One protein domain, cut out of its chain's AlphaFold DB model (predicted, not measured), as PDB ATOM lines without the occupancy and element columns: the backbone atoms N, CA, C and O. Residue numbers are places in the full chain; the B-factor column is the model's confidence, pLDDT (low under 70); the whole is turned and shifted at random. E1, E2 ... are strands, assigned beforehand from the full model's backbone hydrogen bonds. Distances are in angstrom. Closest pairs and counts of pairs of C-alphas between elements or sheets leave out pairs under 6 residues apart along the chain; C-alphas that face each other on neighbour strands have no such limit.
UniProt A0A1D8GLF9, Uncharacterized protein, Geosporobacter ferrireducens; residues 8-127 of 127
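What this domain is: This is residues 8 to 127 of the 127 residues of an uncharacterized protein of Geosporobacter ferrireducens (UniProt A0A1D8GLF9). Two strongly twisted sheets lie partly face to face as a sandwich with crossed strands: a larger sheet of E2, E3, E4 and E5, and a smaller one of E1, E7 and E6. A long link from E5 to E6 pairs briefly with E6 and with E2, then runs out into a loop whose residues 94 to 100 stick out. The printed part has 120 residues, with seven named strands, E1 to E7 in chain order, and no named helix; the sheet orders are E2 E3 E4 E5 and E1 E7 E6, both antiparallel throughout. The class is all strand, though under half of the residues, 57 of 120, are in named elements. The whole is compact, with a radius of gyration of the C-alphas of 15.7 A, and flat, spanning 53 by 40 by 21 A.

Where its parts are: In the larger sheet, E4 is residues 44 to 53, 28.5 A long, and E5 is residues 62 to 71, 27.8 A, beginning at C-alpha 62 (90.081, 140.591, 110.059). E3 is residues 29 to 37, 24.1 A, and E2 is residues 17 to 21, 11.0 A. In the smaller sheet, E1 is residues 8 to 13, 16.6 A, beginning at C-alpha 8 (98.925, 160.124, 91.434). E6 is residues 107 to 115, 19.9 A, and E7 is residues 119 to 126, 22.1 A, ending at C-alpha 126 (90.279, 159.158, 91.180).

How they stand to each other: E2, E3, E4 and E5 form a meander, each strand the antiparallel neighbour of the one before, with E2 and E5 as edge strands. In the hairpin E4 and E5, N 48 and O 67 are within hydrogen-bond range at 2.8 A. In the hairpin E3 and E4, N 31 and O 49 are 2.9 A apart; in the hairpin E2 and E3, N 18 and O 30 are 2.8 A apart. The two sheets form a sandwich, two sheets face to face: the parts that face each other are 10.5 A apart centre to centre, and the strands of the one sheet stand at 58 degrees to those of the other. Between them, the closest C-alphas of E1 and E3 are those of Phe 13 and Phe 32, 7.0 A apart. E5 and E6 are apart. E7 is the inner strand of the smaller sheet: N 10 of E1 and O 122 are 2.8 A apart, and in the hairpin E6 and E7, N 123 and O 111 are 2.8 A apart. Residues 76 to 77 pair antiparallel with residues 110 to 111 of E6, and residues 83 to 84 with residues 20 to 21 of E2.

The domain as a whole: The two C-alphas farthest apart, those of His 40 and Pro 95, are 54.0 A apart. The printed part has no cut. The link E5 to E6 is long, with 35 residues; E1 to E2 and E6 to E7 are tight. The mean pLDDT of the printed part is 74.1, and 45 residues are under 70, among them 54 to 63 and 79 to 106.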
ATOM      1  N   TRP A   8      97.707 160.236  90.632       84.00
ATOM      2  CA  TRP A   8      98.925 160.124  91.434       84.00
ATOM      3  C   TRP A   8      99.759 158.958  90.950       84.00
ATOM      4  O   TRP A   8      99.207 157.889  90.711       84.00
ATOM      5  N   VAL A   9     101.069 159.156  90.853       88.88
ATOM      6  CA  VAL A   9     102.039 158.087  90.601       88.88
ATOM      7  C   VAL A   9     102.616 157.650  91.942       88.88
ATOM      8  O   VAL A   9     102.995 158.499  92.747       88.88
ATOM      9  N   LYS A  10     102.658 156.342  92.180       90.25
ATOM     10  CA  LYS A  10     103.165 155.725  93.404       90.25
ATOM     11  C   LYS A  10     104.049 154.529  93.099       90.25
ATOM     12  O   LYS A  10     103.992 153.958  92.009       90.25
ATOM     13  N   GLU A  11     104.816 154.151  94.108       94.62
ATOM     14  CA  GLU A  11     105.634 152.947  94.133       94.62
ATOM     15  C   GLU A  11     105.188 152.059  95.294       94.62
ATOM     16  O   GLU A  11     104.755 152.557  96.336       94.62
ATOM     17  N   ALA A  12     105.245 150.745  95.103       93.19
ATOM     18  CA  ALA A  12     104.909 149.768  96.125       93.19
ATOM     19  C   ALA A  12     105.850 148.572  96.055       93.19
ATOM     20  O   ALA A  12     106.079 148.004  94.994       93.19
ATOM     21  N   PHE A  13     106.329 148.162  97.221       95.88
ATOM     22  CA  PHE A  13     107.059 146.911  97.431       95.88
ATOM     23  C   PHE A  13     106.144 145.850  98.043       95.88
ATOM     24  O   PHE A  13     105.094 146.199  98.588       95.88
ATOM     25  N   ILE A  14     106.530 144.572  97.996       94.75
ATOM     26  CA  ILE A  14     105.783 143.491  98.668       94.75
ATOM     27  C   ILE A  14     105.430 143.893 100.108       94.75
ATOM     28  O   ILE A  14     106.270 144.373 100.866       94.75
ATOM     29  N   GLY A  15     104.166 143.694 100.476       90.56
ATOM     30  CA  GLY A  15     103.609 144.063 101.774       90.56
ATOM     31  C   GLY A  15     103.038 145.482 101.844       90.56
ATOM     32  O   GLY A  15     102.358 145.791 102.821       90.56
ATOM     33  N   HIS A  16     103.243 146.334 100.833       92.75
ATOM     34  CA  HIS A  16     102.628 147.661 100.808       92.75
ATOM     35  C   HIS A  16     101.128 147.602 100.534       92.75
ATOM     36  O   HIS A  16     100.653 146.901  99.636       92.75
ATOM     37  N   GLU A  17     100.388 148.416 101.280       89.50
ATOM     38  CA  GLU A  17      98.981 148.685 101.035       89.50
ATOM     39  C   GLU A  17      98.823 149.614  99.827       89.50
ATOM     40  O   GLU A  17      99.276 150.757  99.830       89.50
ATOM     41  N   LEU A  18      98.173 149.114  98.779       87.31
ATOM     42  CA  LEU A  18      97.897 149.882  97.567       87.31
ATOM     43  C   LEU A  18      96.655 150.753  97.731       87.31
ATOM     44  O   LEU A  18      96.611 151.876  97.230       87.31
ATOM     45  N   LEU A  19      95.635 150.195  98.384       85.00
ATOM     46  CA  LEU A  19      94.316 150.783  98.561       85.00
ATOM     47  C   LEU A  19      93.703 150.325  99.883       85.00
ATOM     48  O   LEU A  19      93.894 149.184 100.294       85.00
ATOM     49  N   HIS A  20      92.863 151.164 100.479       82.12
ATOM     50  CA  HIS A  20      92.136 150.846 101.709       82.12
ATOM     51  C   HIS A  20      90.700 151.364 101.639       82.12
ATOM     52  O   HIS A  20      90.388 152.298 100.902       82.12
ATOM     53  N   ALA A  21      89.792 150.757 102.388       72.88
ATOM     54  CA  ALA A  21      88.413 151.193 102.443       72.88
ATOM     55  C   ALA A  21      88.281 152.477 103.263       72.88
ATOM     56  O   ALA A  21      88.903 152.658 104.310       72.88
ATOM     57  N   ASN A  22      87.433 153.377 102.772       65.25
ATOM     58  CA  ASN A  22      87.124 154.654 103.413       65.25
ATOM     59  C   ASN A  22      85.833 154.617 104.245       65.25
ATOM     60  O   ASN A  22      85.461 155.614 104.868       65.25
ATOM     61  N   ASN A  23      85.129 153.483 104.252       61.69
ATOM     62  CA  ASN A  23      83.871 153.337 104.959       61.69
ATOM     63  C   ASN A  23      84.144 152.865 106.394       61.69
ATOM     64  O   ASN A  23      84.589 151.743 106.603       61.69
ATOM     65  N   LYS A  24      83.820 153.702 107.392       57.09
ATOM     66  CA  LYS A  24      84.081 153.455 108.827       57.09
ATOM     67  C   LYS A  24      83.668 152.078 109.390       57.09
ATOM     68  O   LYS A  24      84.336 151.643 110.322       57.09
ATOM     69  N   PRO A  25      82.610 151.389 108.914       59.28
ATOM     70  CA  PRO A  25      82.277 150.058 109.403       59.28
ATOM     71  C   PRO A  25      83.082 148.929 108.733       59.28
ATOM     72  O   PRO A  25      82.961 147.789 109.162       59.28
ATOM     73  N   LEU A  26      83.886 149.194 107.699       61.72
ATOM     74  CA  LEU A  26      84.627 148.175 106.952       61.72
ATOM     75  C   LEU A  26      86.105 148.555 106.876       61.72
ATOM     76  O   LEU A  26      86.491 149.420 106.094       61.72
ATOM     77  N   ASN A  27      86.937 147.885 107.673       70.25
ATOM     78  CA  ASN A  27      88.384 147.971 107.519       70.25
ATOM     79  C   ASN A  27      88.825 146.923 106.494       70.25
ATOM     80  O   ASN A  27      89.034 145.758 106.842       70.25
ATOM     81  N   ASN A  28      88.874 147.331 105.226       78.25
ATOM     82  CA  ASN A  28      89.333 146.484 104.134       78.25
ATOM     83  C   ASN A  28      90.550 147.122 103.473       78.25
ATOM     84  O   ASN A  28      90.586 148.340 103.323       78.25
ATOM     85  N   SER A  29      91.503 146.325 103.010       85.19
ATOM     86  CA  SER A  29      92.638 146.837 102.250       85.19
ATOM     87  C   SER A  29      93.168 145.842 101.235       85.19
ATOM     88  O   SER A  29      92.901 144.644 101.312       85.19
ATOM     89  N   ILE A  30      93.876 146.366 100.241       85.75
ATOM     90  CA  ILE A  30      94.513 145.602  99.176       85.75
ATOM     91  C   ILE A  30      96.008 145.795  99.324       85.75
ATOM     92  O   ILE A  30      96.519 146.899  99.144       85.75
ATOM     93  N   VAL A  31      96.696 144.708  99.635       90.19
ATOM     94  CA  VAL A  31      98.139 144.683  99.856       90.19
ATOM     95  C   VAL A  31      98.809 143.979  98.688       90.19
ATOM     96  O   VAL A  31      98.347 142.923  98.263       90.19
ATOM     97  N   PHE A  32      99.894 144.542  98.168       93.44
ATOM     98  CA  PHE A  32     100.695 143.904  97.129       93.44
ATOM     99  C   PHE A  32     101.486 142.718  97.694       93.44
ATOM    100  O   PHE A  32     102.176 142.850  98.700       93.44
ATOM    101  N   ALA A  33     101.394 141.558  97.045       92.81
ATOM    102  CA  ALA A  33     101.992 140.303  97.510       92.81
ATOM    103  C   ALA A  33     103.010 139.702  96.526       92.81
ATOM    104  O   ALA A  33     103.398 138.547  96.680       92.81
ATOM    105  N   GLY A  34     103.438 140.477  95.529       95.38
ATOM    106  CA  GLY A  34     104.401 140.061  94.512       95.38
ATOM    107  C   GLY A  34     103.775 139.856  93.134       95.38
ATOM    108  O   GLY A  34     102.552 139.839  92.973       95.38
ATOM    109  N   ALA A  35     104.622 139.733  92.120       95.00
ATOM    110  CA  ALA A  35     104.214 139.496  90.745       95.00
ATOM    111  C   ALA A  35     105.078 138.428  90.064       95.00
ATOM    112  O   ALA A  35     106.255 138.249  90.364       95.00
ATOM    113  N   GLU A  36     104.482 137.736  89.103       94.38
ATOM    114  CA  GLU A  36     105.134 136.721  88.282       94.38
ATOM    115  C   GLU A  36     105.014 137.141  86.814       94.38
ATOM    116  O   GLU A  36     103.903 137.352  86.318       94.38
ATOM    117  N   GLN A  37     106.139 137.260  86.106       92.50
ATOM    118  CA  GLN A  37     106.114 137.421  84.654       92.50
ATOM    119  C   GLN A  37     105.818 136.064  84.012       92.50
ATOM    120  O   GLN A  37     106.444 135.060  84.355       92.50
ATOM    121  N   LYS A  38     104.874 136.010  83.071       87.81
ATOM    122  CA  LYS A  38     104.620 134.773  82.324       87.81
ATOM    123  C   LYS A  38     105.713 134.558  81.278       87.81
ATOM    124  O   LYS A  38     106.023 135.467  80.516       87.81
ATOM    125  N   GLU A  39     106.240 133.333  81.200       76.94
ATOM    126  CA  GLU A  39     107.448 132.952  80.436       76.94
ATOM    127  C   GLU A  39     107.470 133.390  78.957       76.94
ATOM    128  O   GLU A  39     108.541 133.519  78.366       76.94
ATOM    129  N   HIS A  40     106.308 133.635  78.345       67.81
ATOM    130  CA  HIS A  40     106.182 133.924  76.912       67.81
ATOM    131  C   HIS A  40     105.284 135.125  76.581       67.81
ATOM    132  O   HIS A  40     104.816 135.243  75.450       67.81
ATOM    133  N   ALA A  41     105.025 136.018  77.541       70.38
ATOM    134  CA  ALA A  41     104.181 137.188  77.315       70.38
ATOM    135  C   ALA A  41     104.689 138.427  78.064       70.38
ATOM    136  O   ALA A  41     105.315 138.326  79.115       70.38
ATOM    137  N   GLU A  42     104.312 139.614  77.584       84.00
ATOM    138  CA  GLU A  42     104.399 140.880  78.342       84.00
ATOM    139  C   GLU A  42     103.360 140.948  79.486       84.00
ATOM    140  O   GLU A  42     103.017 142.013  80.000       84.00
ATOM    141  N   GLU A  43     102.816 139.793  79.865       89.69
ATOM    142  CA  GLU A  43     101.739 139.634  80.818       89.69
ATOM    143  C   GLU A  43     102.298 139.206  82.175       89.69
ATOM    144  O   GLU A  43     103.098 138.275  82.293       89.69
ATOM    145  N   TYR A  44     101.813 139.874  83.211       91.31
ATOM    146  CA  TYR A  44     102.174 139.649  84.594       91.31
ATOM    147  C   TYR A  44     100.965 139.147  85.362       91.31
ATOM    148  O   TYR A  44      99.846 139.650  85.218       91.31
ATOM    149  N   LYS A  45     101.198 138.172  86.229       91.62
ATOM    150  CA  LYS A  45     100.256 137.782  87.265       91.62
ATOM    151  C   LYS A  45     100.632 138.525  88.541       91.62
ATOM    152  O   LYS A  45     101.670 138.250  89.128       91.62
ATOM    153  N   ILE A  46      99.805 139.478  88.952       89.38
ATOM    154  CA  ILE A  46     100.029 140.278  90.159       89.38
ATOM    155  C   ILE A  46      99.191 139.687  91.287       89.38
ATOM    156  O   ILE A  46      97.983 139.490  91.133       89.38
ATOM    157  N   HIS A  47      99.836 139.405  92.412       89.50
ATOM    158  CA  HIS A  47      99.230 138.839  93.603       89.50
ATOM    159  C   HIS A  47      98.912 139.944  94.609       89.50
ATOM    160  O   HIS A  47      99.715 140.850  94.844       89.50
ATOM    161  N   PHE A  48      97.749 139.836  95.245       87.06
ATOM    162  CA  PHE A  48      97.344 140.712  96.333       87.06
ATOM    163  C   PHE A  48      96.781 139.920  97.505       87.06
ATOM    164  O   PHE A  48      96.221 138.834  97.337       87.06
ATOM    165  N   ILE A  49      96.850 140.524  98.684       84.75
ATOM    166  CA  ILE A  49      96.078 140.110  99.849       84.75
ATOM    167  C   ILE A  49      94.945 141.116 100.012       84.75
ATOM    168  O   ILE A  49      95.182 142.302 100.241       84.75
ATOM    169  N   LEU A  50      93.712 140.636  99.881       82.69
ATOM    170  CA  LEU A  50      92.525 141.379 100.267       82.69
ATOM    171  C   LEU A  50      92.263 141.120 101.747       82.69
ATOM    172  O   LEU A  50      91.782 140.049 102.123       82.69
ATOM    173  N   ASN A  51      92.554 142.116 102.572       82.31
ATOM    174  CA  ASN A  51      92.121 142.136 103.958       82.31
ATOM    175  C   ASN A  51      90.704 142.696 104.016       82.31
ATOM    176  O   ASN A  51      90.419 143.713 103.385       82.31
ATOM    177  N   TYR A  52      89.805 142.050 104.752       75.81
ATOM    178  CA  TYR A  52      88.448 142.546 104.942       75.81
ATOM    179  C   TYR A  52      87.848 142.134 106.283       75.81
ATOM    180  O   TYR A  52      88.238 141.141 106.897       75.81
ATOM    181  N   THR A  53      86.848 142.888 106.729       71.81
ATOM    182  CA  THR A  53      86.063 142.561 107.926       71.81
ATOM    183  C   THR A  53      84.706 141.998 107.502       71.81
ATOM    184  O   THR A  53      83.900 142.712 106.910       71.81
ATOM    185  N   ALA A  54      84.439 140.714 107.779       59.88
ATOM    186  CA  ALA A  54      83.254 140.020 107.255       59.88
ATOM    187  C   ALA A  54      81.923 140.463 107.898       59.88
ATOM    188  O   ALA A  54      80.874 140.308 107.280       59.88
ATOM    189  N   ASN A  55      81.941 141.030 109.111       63.31
ATOM    190  CA  ASN A  55      80.790 141.696 109.729       63.31
ATOM    191  C   ASN A  55      81.236 142.488 110.978       63.31
ATOM    192  O   ASN A  55      81.544 141.862 111.999       63.31
ATOM    193  N   PRO A  56      81.224 143.833 110.962       57.94
ATOM    194  CA  PRO A  56      81.678 144.641 112.097       57.94
ATOM    195  C   PRO A  56      80.813 144.483 113.357       57.94
ATOM    196  O   PRO A  56      81.267 144.817 114.447       57.94
ATOM    197  N   ALA A  57      79.582 143.975 113.233       57.56
ATOM    198  CA  ALA A  57      78.682 143.759 114.363       57.56
ATOM    199  C   ALA A  57      78.890 142.407 115.071       57.56
ATOM    200  O   ALA A  57      78.370 142.223 116.168       57.56
ATOM    201  N   ILE A  58      79.604 141.454 114.454       54.94
ATOM    202  CA  ILE A  58      79.688 140.061 114.938       54.94
ATOM    203  C   ILE A  58      81.132 139.631 115.232       54.94
ATOM    204  O   ILE A  58      81.343 138.806 116.118       54.94
ATOM    205  N   ALA A  59      82.140 140.195 114.557       48.06
ATOM    206  CA  ALA A  59      83.534 139.848 114.823       48.06
ATOM    207  C   ALA A  59      84.495 141.006 114.525       48.06
ATOM    208  O   ALA A  59      84.504 141.557 113.429       48.06
ATOM    209  N   ALA A  60      85.379 141.300 115.482       52.47
ATOM    210  CA  ALA A  60      86.539 142.180 115.299       52.47
ATOM    211  C   ALA A  60      87.711 141.489 114.562       52.47
ATOM    212  O   ALA A  60      88.827 142.001 114.551       52.47
ATOM    213  N   VAL A  61      87.486 140.296 114.000       57.69
ATOM    214  CA  VAL A  61      88.529 139.485 113.364       57.69
ATOM    215  C   VAL A  61      88.610 139.855 111.885       57.69
ATOM    216  O   VAL A  61      87.641 139.694 111.144       57.69
ATOM    217  N   GLY A  62      89.767 140.368 111.468       63.88
ATOM    218  CA  GLY A  62      90.081 140.591 110.059       63.88
ATOM    219  C   GLY A  62      90.341 139.266 109.341       63.88
ATOM    220  O   GLY A  62      90.999 138.378 109.880       63.88
ATOM    221  N   TYR A  63      89.824 139.144 108.123       64.69
ATOM    222  CA  TYR A  63      90.069 138.024 107.219       64.69
ATOM    223  C   TYR A  63      91.001 138.474 106.099       64.69
ATOM    224  O   TYR A  63      90.883 139.598 105.621       64.69
ATOM    225  N   GLY A  64      91.901 137.591 105.666       72.50
ATOM    226  CA  GLY A  64      92.776 137.808 104.516       72.50
ATOM    227  C   GLY A  64      92.500 136.765 103.439       72.50
ATOM    228  O   GLY A  64      92.477 135.569 103.731       72.50
ATOM    229  N   VAL A  65      92.285 137.204 102.201       75.50
ATOM    230  CA  VAL A  65      92.133 136.319 101.039       75.50
ATOM    231  C   VAL A  65      93.168 136.692  99.993       75.50
ATOM    232  O   VAL A  65      93.289 137.852  99.606       75.50
ATOM    233  N   ASN A  66      93.888 135.686  99.505       77.94
ATOM    234  CA  ASN A  66      94.793 135.855  98.379       77.94
ATOM    235  C   ASN A  66      93.975 135.956  97.094       77.94
ATOM    236  O   ASN A  66      93.213 135.047  96.759       77.94
ATOM    237  N   ILE A  67      94.162 137.046  96.366       81.00
ATOM    238  CA  ILE A  67      93.594 137.250  95.038       81.00
ATOM    239  C   ILE A  67      94.733 137.511  94.059       81.00
ATOM    240  O   ILE A  67      95.810 137.961  94.440       81.00
ATOM    241  N   PHE A  68      94.508 137.232  92.784       83.81
ATOM    242  CA  PHE A  68      95.455 137.601  91.744       83.81
ATOM    243  C   PHE A  68      94.711 138.162  90.547       83.81
ATOM    244  O   PHE A  68      93.556 137.820  90.287       83.81
ATOM    245  N   ILE A  69      95.405 139.005  89.804       85.31
ATOM    246  CA  ILE A  69      94.969 139.453  88.492       85.31
ATOM    247  C   ILE A  69      96.059 139.139  87.491       85.31
ATOM    248  O   ILE A  69      97.229 138.999  87.833       85.31
ATOM    249  N   THR A  70      95.665 139.044  86.238       87.12
ATOM    250  CA  THR A  70      96.596 138.936  85.129       87.12
ATOM    251  C   THR A  70      96.462 140.199  84.286       87.12
ATOM    252  O   THR A  70      95.342 140.612  83.981       87.12
ATOM    253  N   THR A  71      97.575 140.867  83.992       88.69
ATOM    254  CA  THR A  71      97.563 142.167  83.319       88.69
ATOM    255  C   THR A  71      98.863 142.467  82.578       88.69
ATOM    256  O   THR A  71      99.884 141.836  82.817       88.69
ATOM    257  N   VAL A  72      98.821 143.465  81.703       89.25
ATOM    258  CA  VAL A  72      99.983 144.030  81.004       89.25
ATOM    259  C   VAL A  72     100.188 145.462  81.516       89.25
ATOM    260  O   VAL A  72      99.181 146.147  81.764       89.25
ATOM    261  N   PRO A  73     101.435 145.954  81.657       91.31
ATOM    262  CA  PRO A  73     101.691 147.353  81.984       91.31
ATOM    263  C   PRO A  73     100.879 148.320  81.109       91.31
ATOM    264  O   PRO A  73     100.677 148.114  79.915       91.31
ATOM    265  N   GLY A  74     100.357 149.377  81.721       88.06
ATOM    266  CA  GLY A  74      99.496 150.369  81.084       88.06
ATOM    267  C   GLY A  74      98.007 150.007  81.058       88.06
ATOM    268  O   GLY A  74      97.189 150.882  80.765       88.06
ATOM    269  N   THR A  75      97.620 148.778  81.413       85.81
ATOM    270  CA  THR A  75      96.205 148.376  81.438       85.81
ATOM    271  C   THR A  75      95.484 148.986  82.650       85.81
ATOM    272  O   THR A  75      95.972 148.863  83.774       85.81
ATOM    273  N   PRO A  76      94.318 149.633  82.468       86.19
ATOM    274  CA  PRO A  76      93.521 150.149  83.574       86.19
ATOM    275  C   PRO A  76      92.751 149.025  84.279       86.19
ATOM    276  O   PRO A  76      91.993 148.282  83.656       86.19
ATOM    277  N   ILE A  77      92.885 148.950  85.599       82.62
ATOM    278  CA  ILE A  77      92.317 147.899  86.446       82.62
ATOM    279  C   ILE A  77      91.400 148.527  87.481       82.62
ATOM    280  O   ILE A  77      91.759 149.479  88.173       82.62
ATOM    281  N   ARG A  78      90.179 148.005  87.572       78.75
ATOM    282  CA  ARG A  78      89.156 148.515  88.483       78.75
ATOM    283  C   ARG A  78      89.047 147.602  89.691       78.75
ATOM    284  O   ARG A  78      88.735 146.426  89.545       78.75
ATOM    285  N   PHE A  79      89.237 148.179  90.866       66.94
ATOM    286  CA  PHE A  79      88.788 147.590  92.118       66.94
ATOM    287  C   PHE A  79      87.374 148.123  92.381       66.94
ATOM    288  O   PHE A  79      87.123 149.312  92.178       66.94
ATOM    289  N   GLU A  80      86.420 147.252  92.718       56.81
ATOM    290  CA  GLU A  80      85.018 147.653  92.889       56.81
ATOM    291  C   GLU A  80      84.825 148.715  93.993       56.81
ATOM    292  O   GLU A  80      85.701 148.974  94.815       56.81
ATOM    293  N   ASN A  81      83.647 149.348  93.977       50.69
ATOM    294  CA  ASN A  81      83.292 150.647  94.566       50.69
ATOM    295  C   ASN A  81      83.441 150.824  96.097       50.69
ATOM    296  O   ASN A  81      82.496 151.296  96.705       50.69
ATOM    297  N   HIS A  82      84.564 150.531  96.753       55.84
ATOM    298  CA  HIS A  82      84.716 150.805  98.199       55.84
ATOM    299  C   HIS A  82      86.148 151.154  98.649       55.84
ATOM    300  O   HIS A  82      86.376 151.310  99.846       55.84
ATOM    301  N   PHE A  83      87.100 151.307  97.721       62.75
ATOM    302  CA  PHE A  83      88.520 151.538  98.018       62.75
ATOM    303  C   PHE A  83      88.989 152.975  97.681       62.75
ATOM    304  O   PHE A  83      88.529 153.584  96.710       62.75
ATOM    305  N   GLY A  84      89.902 153.512  98.498       58.38
ATOM    306  CA  GLY A  84      90.485 154.860  98.461       58.38
ATOM    307  C   GLY A  84      91.984 154.888  98.827       58.38
ATOM    308  O   GLY A  84      92.593 153.834  99.021       58.38
ATOM    309  N   ILE A  85      92.577 156.091  98.884       51.59
ATOM    310  CA  ILE A  85      93.999 156.347  99.218       51.59
ATOM    311  C   ILE A  85      94.114 157.107 100.550       51.59
ATOM    312  O   ILE A  85      93.575 158.211 100.621       51.59
ATOM    313  N   THR A  86      94.881 156.594 101.529       45.50
ATOM    314  CA  THR A  86      95.216 157.270 102.801       45.50
ATOM    315  C   THR A  86      96.522 158.010 102.619       45.50
ATOM    316  O   THR A  86      97.585 157.451 102.850       45.50
ATOM    317  N   GLU A  87      96.472 159.261 102.189       44.72
ATOM    318  CA  GLU A  87      97.643 160.124 102.308       44.72
ATOM    319  C   GLU A  87      97.243 161.431 102.967       44.72
ATOM    320  O   GLU A  87      96.407 162.173 102.448       44.72
ATOM    321  N   ASP A  88      97.887 161.704 104.102       38.03
ATOM    322  CA  ASP A  88      98.015 163.038 104.673       38.03
ATOM    323  C   ASP A  88      98.941 163.845 103.739       38.03
ATOM    324  O   ASP A  88     100.123 164.068 104.005       38.03
ATOM    325  N   ALA A  89      98.442 164.196 102.553       38.97
ATOM    326  CA  ALA A  89      99.176 165.045 101.634       38.97
ATOM    327  C   ALA A  89      99.123 166.469 102.189       38.97
ATOM    328  O   ALA A  89      98.064 167.093 102.203       38.97
ATOM    329  N   SER A  90     100.267 167.004 102.615       32.53
ATOM    330  CA  SER A  90     100.433 168.403 103.013       32.53
ATOM    331  C   SER A  90     100.269 169.349 101.811       32.53
ATOM    332  O   SER A  90     101.196 170.055 101.418       32.53
ATOM    333  N   ALA A  91      99.106 169.351 101.171       38.75
ATOM    334  CA  ALA A  91      98.693 170.446 100.323       38.75
ATOM    335  C   ALA A  91      98.211 171.578 101.239       38.75
ATOM    336  O   ALA A  91      97.542 171.358 102.248       38.75
ATOM    337  N   GLN A  92      98.600 172.811 100.929       37.16
ATOM    338  CA  GLN A  92      98.071 173.983 101.618       37.16
ATOM    339  C   GLN A  92      96.609 174.161 101.209       37.16
ATOM    340  O   GLN A  92      96.307 174.767 100.182       37.16
ATOM    341  N   TYR A  93      95.712 173.583 101.997       39.59
ATOM    342  CA  TYR A  93      94.274 173.731 101.835       39.59
ATOM    343  C   TYR A  93      93.808 175.071 102.401       39.59
ATOM    344  O   TYR A  93      94.313 175.545 103.425       39.59
ATOM    345  N   ARG A  94      92.808 175.675 101.761       45.62
ATOM    346  CA  ARG A  94      92.072 176.793 102.361       45.62
ATOM    347  C   ARG A  94      91.287 176.284 103.580       45.62
ATOM    348  O   ARG A  94      90.907 175.112 103.604       45.62
ATOM    349  N   PRO A  95      91.003 177.122 104.591       49.41
ATOM    350  CA  PRO A  95      90.268 176.704 105.790       49.41
ATOM    351  C   PRO A  95      88.927 176.007 105.496       49.41
ATOM    352  O   PRO A  95      88.517 175.121 106.242       49.41
ATOM    353  N   GLU A  96      88.270 176.351 104.384       50.56
ATOM    354  CA  GLU A  96      87.021 175.711 103.944       50.56
ATOM    355  C   GLU A  96      87.208 174.280 103.389       50.56
ATOM    356  O   GLU A  96      86.282 173.471 103.419       50.56
ATOM    357  N   GLU A  97      88.406 173.941 102.904       40.97
ATOM    358  CA  GLU A  97      88.761 172.642 102.305       40.97
ATOM    359  C   GLU A  97      89.232 171.623 103.362       40.97
ATOM    360  O   GLU A  97      89.269 170.418 103.112       40.97
ATOM    361  N   TYR A  98      89.512 172.086 104.583       40.56
ATOM    362  CA  TYR A  98      89.975 171.264 105.707       40.56
ATOM    363  C   TYR A  98      88.945 170.205 106.148       40.56
ATOM    364  O   TYR A  98      89.294 169.169 106.715       40.56
ATOM    365  N   VAL A  99      87.657 170.430 105.859       43.75
ATOM    366  CA  VAL A  99      86.578 169.465 106.130       43.75
ATOM    367  C   VAL A  99      86.590 168.307 105.116       43.75
ATOM    368  O   VAL A  99      86.226 167.184 105.469       43.75
ATOM    369  N   ALA A 100      87.071 168.544 103.888       41.25
ATOM    370  CA  ALA A 100      87.188 167.536 102.827       41.25
ATOM    371  C   ALA A 100      88.423 166.632 102.994       41.25
ATOM    372  O   ALA A 100      88.427 165.495 102.530       41.25
ATOM    373  N   TYR A 101      89.429 167.096 103.734       38.47
ATOM    374  CA  TYR A 101      90.666 166.369 104.029       38.47
ATOM    375  C   TYR A 101      90.452 165.051 104.805       38.47
ATOM    376  O   TYR A 101      91.281 164.151 104.770       38.47
ATOM    377  N   LYS A 102      89.294 164.880 105.457       42.75
ATOM    378  CA  LYS A 102      88.925 163.632 106.153       42.75
ATOM    379  C   LYS A 102      88.298 162.568 105.247       42.75
ATOM    380  O   LYS A 102      87.822 161.552 105.757       42.75
ATOM    381  N   GLN A 103      88.225 162.801 103.940       47.72
ATOM    382  CA  GLN A 103      87.548 161.910 103.004       47.72
ATOM    383  C   GLN A 103      88.500 161.508 101.881       47.72
ATOM    384  O   GLN A 103      88.699 162.223 100.907       47.72
ATOM    385  N   PHE A 104      89.082 160.325 102.046       53.56
ATOM    386  CA  PHE A 104      89.857 159.611 101.038       53.56
ATOM    387  C   PHE A 104      89.198 159.669  99.646       53.56
ATOM    388  O   PHE A 104      87.990 159.433  99.520       53.56
ATOM    389  N   TYR A 105      89.986 159.928  98.597       59.75
ATOM    390  CA  TYR A 105      89.488 159.996  97.220       59.75
ATOM    391  C   TYR A 105      88.972 158.633  96.737       59.75
ATOM    392  O   TYR A 105      89.634 157.610  96.915       59.75
ATOM    393  N   ARG A 106      87.803 158.610  96.085       69.19
ATOM    394  CA  ARG A 106      87.260 157.391  95.468       69.19
ATOM    395  C   ARG A 106      88.064 157.041  94.219       69.19
ATOM    396  O   ARG A 106      88.057 157.799  93.246       69.19
ATOM    397  N   VAL A 107      88.695 155.871  94.229       74.44
ATOM    398  CA  VAL A 107      89.488 155.383  93.097       74.44
ATOM    399  C   VAL A 107      88.568 154.890  91.982       74.44
ATOM    400  O   VAL A 107      87.656 154.095  92.200       74.44
ATOM    401  N   LYS A 108      88.807 155.380  90.765       79.38
ATOM    402  CA  LYS A 108      88.151 154.939  89.529       79.38
ATOM    403  C   LYS A 108      88.853 153.713  88.948       79.38
ATOM    404  O   LYS A 108      88.179 152.790  88.497       79.38
ATOM    405  N   HIS A 109      90.183 153.747  88.883       83.88
ATOM    406  CA  HIS A 109      91.030 152.631  88.454       83.88
ATOM    407  C   HIS A 109      92.494 152.855  88.861       83.88
ATOM    408  O   HIS A 109      92.897 153.979  89.159       83.88
ATOM    409  N   ILE A 110      93.275 151.779  88.830       89.38
ATOM    410  CA  ILE A 110      94.737 151.787  88.907       89.38
ATOM    411  C   ILE A 110      95.311 151.429  87.538       89.38
ATOM    412  O   ILE A 110      94.700 150.669  86.790       89.38
ATOM    413  N   ARG A 111      96.483 151.963  87.202       91.69
ATOM    414  CA  ARG A 111      97.245 151.586  86.009       91.69
ATOM    415  C   ARG A 111      98.685 151.279  86.400       91.69
ATOM    416  O   ARG A 111      99.389 152.175  86.846       91.69
ATOM    417  N   PHE A 112      99.130 150.037  86.233       92.06
ATOM    418  CA  PHE A 112     100.515 149.657  86.529       92.06
ATOM    419  C   PHE A 112     101.438 150.161  85.421       92.06
ATOM    420  O   PHE A 112     101.254 149.798  84.267       92.06
ATOM    421  N   LEU A 113     102.381 151.038  85.752       94.25
ATOM    422  CA  LEU A 113     103.357 151.610  84.824       94.25
ATOM    423  C   LEU A 113     104.565 150.689  84.641       94.25
ATOM    424  O   LEU A 113     104.997 150.473  83.513       94.25
ATOM    425  N   SER A 114     105.063 150.127  85.744       95.12
ATOM    426  CA  SER A 114     106.131 149.128  85.775       95.12
ATOM    427  C   SER A 114     105.745 148.009  86.738       95.12
ATOM    428  O   SER A 114     105.140 148.276  87.781       95.12
ATOM    429  N   ILE A 115     106.066 146.769  86.371       93.69
ATOM    430  CA  ILE A 115     105.797 145.576  87.174       93.69
ATOM    431  C   ILE A 115     107.084 144.764  87.259       93.69
ATOM    432  O   ILE A 115     107.589 144.283  86.248       93.69
ATOM    433  N   GLU A 116     107.573 144.589  88.477       94.50
ATOM    434  CA  GLU A 116     108.675 143.706  88.840       94.50
ATOM    435  C   GLU A 116     108.179 142.704  89.890       94.50
ATOM    436  O   GLU A 116     107.085 142.846  90.444       94.50
ATOM    437  N   THR A 117     108.960 141.657  90.161       94.12
ATOM    438  CA  THR A 117     108.534 140.573  91.061       94.12
ATOM    439  C   THR A 117     108.156 141.070  92.452       94.12
ATOM    440  O   THR A 117     107.185 140.588  93.032       94.12
ATOM    441  N   ASP A 118     108.889 142.043  92.976       96.44
ATOM    442  CA  ASP A 118     108.728 142.576  94.323       96.44
ATOM    443  C   ASP A 118     108.437 144.079  94.372       96.44
ATOM    444  O   ASP A 118     108.298 144.639  95.464       96.44
ATOM    445  N   HIS A 119     108.273 144.710  93.209       96.75
ATOM    446  CA  HIS A 119     108.092 146.146  93.070       96.75
ATOM    447  C   HIS A 119     107.054 146.500  91.990       96.75
ATOM    448  O   HIS A 119     106.954 145.861  90.944       96.75
ATOM    449  N   LEU A 120     106.270 147.546  92.242       95.06
ATOM    450  CA  LEU A 120     105.294 148.114  91.318       95.06
ATOM    451  C   LEU A 120     105.469 149.623  91.253       95.06
ATOM    452  O   LEU A 120     105.477 150.283  92.287       95.06
ATOM    453  N   GLN A 121     105.436 150.175  90.045       96.38
ATOM    454  CA  GLN A 121     105.135 151.588  89.835       96.38
ATOM    455  C   GLN A 121     103.739 151.693  89.230       96.38
ATOM    456  O   GLN A 121     103.425 150.991  88.269       96.38
ATOM    457  N   TYR A 122     102.873 152.541  89.776       92.75
ATOM    458  CA  TYR A 122     101.468 152.575  89.382       92.75
ATOM    459  C   TYR A 122     100.847 153.956  89.511       92.75
ATOM    460  O   TYR A 122     101.232 154.771  90.342       92.75
ATOM    461  N   GLU A 123      99.845 154.205  88.682       91.50
ATOM    462  CA  GLU A 123      98.990 155.371  88.781       91.50
ATOM    463  C   GLU A 123      97.678 155.031  89.457       91.50
ATOM    464  O   GLU A 123      97.050 154.016  89.146       91.50
ATOM    465  N   ILE A 124      97.206 155.943  90.294       86.56
ATOM    466  CA  ILE A 124      95.867 155.899  90.858       86.56
ATOM    467  C   ILE A 124      95.059 157.041  90.262       86.56
ATOM    468  O   ILE A 124      95.435 158.207  90.369       86.56
ATOM    469  N   HIS A 125      93.943 156.689  89.633       84.31
ATOM    470  CA  HIS A 125      93.032 157.628  88.991       84.31
ATOM    471  C   HIS A 125      91.771 157.736  89.835       84.31
ATOM    472  O   HIS A 125      91.037 156.753  89.957       84.31
ATOM    473  N   CYS A 126      91.489 158.914  90.388       77.38
ATOM    474  CA  CYS A 126      90.279 159.158  91.180       77.38
ATOM    475  C   CYS A 126      89.175 159.861  90.373       77.38
ATOM    476  O   CYS A 126      89.406 160.335  89.256       77.38
ATOM    477  N   LEU A 127      87.954 159.848  90.920       69.44
ATOM    478  CA  LEU A 127      86.779 160.542  90.367       69.44
ATOM    479  C   LEU A 127      86.800 162.055  90.614       69.44
ATOM    480  O   LEU A 127      87.294 162.469  91.684       69.44
TER     481      LEU A 127